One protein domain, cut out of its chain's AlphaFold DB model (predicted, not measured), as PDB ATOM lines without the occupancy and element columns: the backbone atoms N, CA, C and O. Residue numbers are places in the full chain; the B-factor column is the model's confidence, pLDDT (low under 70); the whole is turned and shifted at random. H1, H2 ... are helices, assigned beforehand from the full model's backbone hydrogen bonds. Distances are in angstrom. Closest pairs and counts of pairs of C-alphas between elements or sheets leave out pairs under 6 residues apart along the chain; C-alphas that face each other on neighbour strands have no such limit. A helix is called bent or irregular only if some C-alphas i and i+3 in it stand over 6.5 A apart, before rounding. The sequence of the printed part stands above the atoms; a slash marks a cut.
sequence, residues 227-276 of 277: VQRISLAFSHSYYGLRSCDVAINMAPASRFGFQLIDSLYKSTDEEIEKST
ATOM      1  N   VAL A 227     202.369 124.833 146.192       74.94
ATOM      2  CA  VAL A 227     200.925 124.651 146.408       74.94
ATOM      3  C   VAL A 227     200.123 125.223 145.239       74.94
ATOM      4  O   VAL A 227     199.189 124.569 144.777       74.94
ATOM      5  N   GLN A 228     200.472 126.402 144.715       76.69
ATOM      6  CA  GLN A 228     199.797 127.001 143.556       76.69
ATOM      7  C   GLN A 228     199.989 126.168 142.285       76.69
ATOM      8  O   GLN A 228     199.017 125.901 141.577       76.69
ATOM      9  N   ARG A 229     201.216 125.713 142.016       80.62
ATOM     10  CA  ARG A 229     201.561 124.859 140.874       80.62
ATOM     11  C   ARG A 229     200.784 123.548 140.920       80.62
ATOM     12  O   ARG A 229     200.169 123.166 139.924       80.62
ATOM     13  N   ILE A 230     200.775 122.883 142.076       82.12
ATOM     14  CA  ILE A 230     200.035 121.634 142.278       82.12
ATOM     15  C   ILE A 230     198.539 121.888 142.178       82.12
ATOM     16  O   ILE A 230     197.865 121.149 141.475       82.12
ATOM     17  N   SER A 231     198.018 122.949 142.795       83.06
ATOM     18  CA  SER A 231     196.591 123.291 142.716       83.06
ATOM     19  C   SER A 231     196.140 123.533 141.273       83.06
ATOM     20  O   SER A 231     195.061 123.087 140.888       83.06
ATOM     21  N   LEU A 232     196.973 124.187 140.455       85.25
ATOM     22  CA  LEU A 232     196.703 124.411 139.034       85.25
ATOM     23  C   LEU A 232     196.764 123.110 138.219       85.25
ATOM     24  O   LEU A 232     195.907 122.858 137.378       85.25
ATOM     25  N   ALA A 233     197.753 122.251 138.469       84.06
ATOM     26  CA  ALA A 233     197.826 120.941 137.820       84.06
ATOM     27  C   ALA A 233     196.650 120.033 138.235       84.06
ATOM     28  O   ALA A 233     196.062 119.328 137.411       84.06
ATOM     29  N   PHE A 234     196.270 120.087 139.510       86.19
ATOM     30  CA  PHE A 234     195.158 119.342 140.083       86.19
ATOM     31  C   PHE A 234     193.822 119.797 139.484       86.19
ATOM     32  O   PHE A 234     193.026 118.960 139.062       86.19
ATOM     33  N   SER A 235     193.600 121.109 139.332       84.50
ATOM     34  CA  SER A 235     192.380 121.641 138.707       84.50
ATOM     35  C   SER A 235     192.248 121.250 137.230       84.50
ATOM     36  O   SER A 235     191.141 121.003 136.750       84.50
ATOM     37  N   HIS A 236     193.369 121.105 136.518       86.56
ATOM     38  CA  HIS A 236     193.399 120.677 135.117       86.56
ATOM     39  C   HIS A 236     193.309 119.158 134.913       86.56
ATOM     40  O   HIS A 236     193.217 118.708 133.769       86.56
ATOM     41  N   SER A 237     193.287 118.351 135.982       83.62
ATOM     42  CA  SER A 237     193.351 116.880 135.896       83.62
ATOM     43  C   SER A 237     192.214 116.245 135.075       83.62
ATOM     44  O   SER A 237     192.339 115.111 134.620       83.62
ATOM     45  N   TYR A 238     191.128 116.981 134.828       80.88
ATOM     46  CA  TYR A 238     189.951 116.509 134.094       80.88
ATOM     47  C   TYR A 238     189.826 117.039 132.658       80.88
ATOM     48  O   TYR A 238     188.954 116.574 131.928       80.88
ATOM     49  N   TYR A 239     190.672 117.981 132.222       82.19
ATOM     50  CA  TYR A 239     190.486 118.685 130.940       82.19
ATOM     51  C   TYR A 239     190.584 117.774 129.703       82.19
ATOM     52  O   TYR A 239     190.036 118.107 128.656       82.19
ATOM     53  N   GLY A 240     191.250 116.621 129.815       79.44
ATOM     54  CA  GLY A 240     191.384 115.635 128.733       79.44
ATOM     55  C   GLY A 240     190.413 114.451 128.803       79.44
ATOM     56  O   GLY A 240     190.519 113.543 127.980       79.44
ATOM     57  N   LEU A 241     189.509 114.409 129.786       82.56
ATOM     58  CA  LEU A 241     188.626 113.263 130.017       82.56
ATOM     59  C   LEU A 241     187.233 113.476 129.420       82.56
ATOM     60  O   LEU A 241     186.712 114.590 129.357       82.56
ATOM     61  N   ARG A 242     186.586 112.378 129.014       82.12
ATOM     62  CA  ARG A 242     185.181 112.411 128.587       82.12
ATOM     63  C   ARG A 242     184.279 112.634 129.799       82.12
ATOM     64  O   ARG A 242     184.582 112.191 130.902       82.12
ATOM     65  N   SER A 243     183.124 113.259 129.579       80.19
ATOM     66  CA  SER A 243     182.184 113.616 130.653       80.19
ATOM     67  C   SER A 243     181.750 112.421 131.523       80.19
ATOM     68  O   SER A 243     181.671 112.551 132.743       80.19
ATOM     69  N   CYS A 244     181.556 111.236 130.928       78.88
ATOM     70  CA  CYS A 244     181.243 110.005 131.666       78.88
ATOM     71  C   CYS A 244     182.383 109.550 132.592       78.88
ATOM     72  O   CYS A 244     182.128 109.073 133.696       78.88
ATOM     73  N   ASP A 245     183.630 109.747 132.165       78.25
ATOM     74  CA  ASP A 245     184.829 109.354 132.905       78.25
ATOM     75  C   ASP A 245     185.113 110.355 134.045       78.25
ATOM     76  O   ASP A 245     185.606 109.980 135.106       78.25
ATOM     77  N   VAL A 246     184.741 111.631 133.872       81.06
ATOM     78  CA  VAL A 246     184.852 112.678 134.906       81.06
ATOM     79  C   VAL A 246     183.941 112.382 136.097       81.06
ATOM     80  O   VAL A 246     184.389 112.466 137.237       81.06
ATOM     81  N   ALA A 247     182.685 111.996 135.851       76.81
ATOM     82  CA  ALA A 247     181.709 111.742 136.913       76.81
ATOM     83  C   ALA A 247     182.149 110.616 137.869       76.81
ATOM     84  O   ALA A 247     181.976 110.728 139.080       76.81
ATOM     85  N   ILE A 248     182.766 109.559 137.331       78.81
ATOM     86  CA  ILE A 248     183.312 108.443 138.120       78.81
ATOM     87  C   ILE A 248     184.519 108.913 138.945       78.81
ATOM     88  O   ILE A 248     184.636 108.593 140.126       78.81
ATOM     89  N   ASN A 249     185.392 109.719 138.337       78.25
ATOM     90  CA  ASN A 249     186.620 110.195 138.967       78.25
ATOM     91  C   ASN A 249     186.414 111.369 139.947       78.25
ATOM     92  O   ASN A 249     187.301 111.614 140.758       78.25
ATOM     93  N   MET A 250     185.261 112.050 139.940       80.12
ATOM     94  CA  MET A 250     184.897 113.104 140.905       80.12
ATOM     95  C   MET A 250     184.068 112.604 142.099       80.12
ATOM     96  O   MET A 250     183.627 113.404 142.926       80.12
ATOM     97  N   ALA A 251     183.828 111.295 142.208       79.06
ATOM     98  CA  ALA A 251     183.122 110.741 143.358       79.06
ATOM     99  C   ALA A 251     183.851 111.107 144.674       79.06
ATOM    100  O   ALA A 251     185.080 111.100 144.693       79.06
ATOM    101  N   PRO A 252     183.149 111.353 145.798       75.62
ATOM    102  CA  PRO A 252     183.777 111.773 147.060       75.62
ATOM    103  C   PRO A 252     184.872 110.839 147.603       75.62
ATOM    104  O   PRO A 252     185.726 111.275 148.366       75.62
ATOM    105  N   ALA A 253     184.850 109.557 147.223       80.75
ATOM    106  CA  ALA A 253     185.859 108.561 147.599       80.75
ATOM    107  C   ALA A 253     186.987 108.391 146.560       80.75
ATOM    108  O   ALA A 253     187.896 107.584 146.756       80.75
ATOM    109  N   SER A 254     186.925 109.108 145.438       81.44
ATOM    110  CA  SER A 254     187.929 109.046 144.383       81.44
ATOM    111  C   SER A 254     189.222 109.727 144.821       81.44
ATOM    112  O   SER A 254     189.215 110.811 145.399       81.44
ATOM    113  N   ARG A 255     190.351 109.096 144.492       83.81
ATOM    114  CA  ARG A 255     191.703 109.644 144.697       83.81
ATOM    115  C   ARG A 255     192.313 110.185 143.407       83.81
ATOM    116  O   ARG A 255     193.520 110.402 143.330       83.81
ATOM    117  N   PHE A 256     191.504 110.352 142.366       81.00
ATOM    118  CA  PHE A 256     191.985 110.822 141.077       81.00
ATOM    119  C   PHE A 256     192.654 112.203 141.211       81.00
ATOM    120  O   PHE A 256     192.092 113.121 141.803       81.00
ATOM    121  N   GLY A 257     193.881 112.328 140.696       78.94
ATOM    122  CA  GLY A 257     194.703 113.540 140.798       78.94
ATOM    123  C   GLY A 257     195.596 113.606 142.044       78.94
ATOM    124  O   GLY A 257     196.534 114.401 142.067       78.94
ATOM    125  N   PHE A 258     195.387 112.749 143.054       85.69
ATOM    126  CA  PHE A 258     196.159 112.795 144.308       85.69
ATOM    127  C   PHE A 258     197.631 112.422 144.098       85.69
ATOM    128  O   PHE A 258     198.480 112.875 144.859       85.69
ATOM    129  N   GLN A 259     197.968 111.711 143.014       83.12
ATOM    130  CA  GLN A 259     199.364 111.452 142.653       83.12
ATOM    131  C   GLN A 259     200.207 112.731 142.472       83.12
ATOM    132  O   GLN A 259     201.423 112.677 142.628       83.12
ATOM    133  N   LEU A 260     199.575 113.873 142.162       78.25
ATOM    134  CA  LEU A 260     200.233 115.181 142.033       78.25
ATOM    135  C   LEU A 260     200.613 115.791 143.391       78.25
ATOM    136  O   LEU A 260     201.447 116.689 143.448       78.25
ATOM    137  N   ILE A 261     199.976 115.319 144.464       79.19
ATOM    138  CA  ILE A 261     200.221 115.718 145.852       79.19
ATOM    139  C   ILE A 261     201.198 114.722 146.492       79.19
ATOM    140  O   ILE A 261     202.178 115.121 147.115       79.19
ATOM    141  N   ASP A 262     200.976 113.420 146.273       72.56
ATOM    142  CA  ASP A 262     201.770 112.331 146.860       72.56
ATOM    143  C   ASP A 262     203.247 112.347 146.413       72.56
ATOM    144  O   ASP A 262     204.117 111.846 147.128       72.56
ATOM    145  N   SER A 263     203.571 112.953 145.262       62.62
ATOM    146  CA  SER A 263     204.959 113.125 144.807       62.62
ATOM    147  C   SER A 263     205.828 113.948 145.764       62.62
ATOM    148  O   SER A 263     207.040 113.765 145.766       62.62
ATOM    149  N   LEU A 264     205.228 114.809 146.596       57.41
ATOM    150  CA  LEU A 264     205.942 115.619 147.593       57.41
ATOM    151  C   LEU A 264     206.353 114.832 148.844       57.41
ATOM    152  O   LEU A 264     207.333 115.175 149.507       57.41
ATOM    153  N   TYR A 265     205.602 113.785 149.179       56.34
ATOM    154  CA  TYR A 265     205.885 112.953 150.348       56.34
ATOM    155  C   TYR A 265     206.994 111.933 150.064       56.34
ATOM    156  O   TYR A 265     207.770 111.598 150.947       56.34
ATOM    157  N   LYS A 266     207.139 111.485 148.811       54.44
ATOM    158  CA  LYS A 266     208.201 110.534 148.440       54.44
ATOM    159  C   LYS A 266     209.603 111.151 148.422       54.44
ATOM    160  O   LYS A 266     210.565 110.451 148.705       54.44
ATOM    161  N   SER A 267     209.733 112.446 148.124       50.91
ATOM    162  CA  SER A 267     211.032 113.134 148.125       50.91
ATOM    163  C   SER A 267     211.599 113.371 149.528       50.91
ATOM    164  O   SER A 267     212.808 113.485 149.678       50.91
ATOM    165  N   THR A 268     210.746 113.433 150.555       47.72
ATOM    166  CA  THR A 268     211.169 113.665 151.945       47.72
ATOM    167  C   THR A 268     211.651 112.384 152.635       47.72
ATOM    168  O   THR A 268     212.591 112.441 153.425       47.72
ATOM    169  N   ASP A 269     211.098 111.221 152.282       44.62
ATOM    170  CA  ASP A 269     211.536 109.928 152.833       44.62
ATOM    171  C   ASP A 269     212.903 109.472 152.273       44.62
ATOM    172  O   ASP A 269     213.719 108.903 153.001       44.62
ATOM    173  N   GLU A 270     213.218 109.785 151.007       45.41
ATOM    174  CA  GLU A 270     214.517 109.443 150.396       45.41
ATOM    175  C   GLU A 270     215.698 110.275 150.942       45.41
ATOM    176  O   GLU A 270     216.846 109.817 150.924       45.41
ATOM    177  N   GLU A 271     215.447 111.484 151.459       43.97
ATOM    178  CA  GLU A 271     216.473 112.306 152.123       43.97
ATOM    179  C   GLU A 271     216.784 111.810 153.545       43.97
ATOM    180  O   GLU A 271     217.940 111.839 153.976       43.97
ATOM    181  N   ILE A 272     215.789 111.254 154.245       45.69
ATOM    182  CA  ILE A 272     215.966 110.650 155.574       45.69
ATOM    183  C   ILE A 272     216.744 109.323 155.470       45.69
ATOM    184  O   ILE A 272     217.636 109.057 156.281       45.69
ATOM    185  N   GLU A 273     216.511 108.519 154.428       44.03
ATOM    186  CA  GLU A 273     217.267 107.274 154.209       44.03
ATOM    187  C   GLU A 273     218.744 107.499 153.834       44.03
ATOM    188  O   GLU A 273     219.594 106.666 154.160       44.03
ATOM    189  N   LYS A 274     219.092 108.634 153.209       44.38
ATOM    190  CA  LYS A 274     220.491 108.986 152.887       44.38
ATOM    191  C   LYS A 274     221.267 109.601 154.053       44.38
ATOM    192  O   LYS A 274     222.490 109.531 154.044       44.38
ATOM    193  N   SER A 275     220.589 110.150 155.062       42.50
ATOM    194  CA  SER A 275     221.225 110.636 156.300       42.50
ATOM    195  C   SER A 275     221.544 109.513 157.298       42.50
ATOM    196  O   SER A 275     222.192 109.768 158.314       42.50
ATOM    197  N   THR A 276     221.074 108.288 157.042       44.47
ATOM    198  CA  THR A 276     221.183 107.155 157.975       44.47
ATOM    199  C   THR A 276     222.057 106.014 157.431       44.47
ATOM    200  O   THR A 276     221.975 104.884 157.915       44.47
TER     201      THR A 276
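This is residues 227 to 276 of the 277 residues of an uncharacterized protein of Drosophila yakuba (UniProt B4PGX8). What shape do these atoms make? The model is a hook with a long arm: H1 runs to a bend made by its tight link and short H2, and residues 250 to 258 lead back to H3, whose residues 260 to 261 pack on H1. Residues 265 to 276, mostly H3, stick out as the arm and make the length. What is it built of? The printed part has 50 residues with three named helices, in the order H1, H2, H3, and no named strand; its class is all helix. How spread out is it? It is only just extended, close to loose, with a radius of gyration of the C-alphas of 14.7 A and spans of 48 by 22 by 16 A.

Where does the first helix run? H1, residues 227 to 238, begins with C-alpha 227 at (200.925, 124.651, 146.408) and is 18.4 A long. It is irregular: C-alphas 235 and 238 are 7.3 A apart. What follows? H2 is residues 243 to 249, and H3, residues 259 to 274, is 23.6 A long and ends with C-alpha 274 at (220.491, 108.986, 152.887).

Which helices meet? H1 touches H3 with residues 230 to 234 alone, at a steep tilt of 46 degrees, opposite ways; the closest C-alphas, of Ile 230 and Leu 260, are 6.5 A apart. Where is H2? H1 and H2 are close but not clearly touching, with the closest C-alphas, of Tyr 238 and Val 246, 6.4 A apart. H2 and H3 are apart. What do backbone O and N show? O i to N i+4 pairs are within hydrogen-bond range in 7 of 8 for H1, 2 of 3 for H2 and 4 of 12 for H3, where 4 of 13 O i to N i+3 pairs are.

How large is it? The two C-alphas farthest apart, of Ser 243 and Thr 276, are 48.1 A apart. Is it unbroken? The printed part has no cut, and the link from H2 to H3 is short. Where is confidence low? Residues 263 to 276 are under 70.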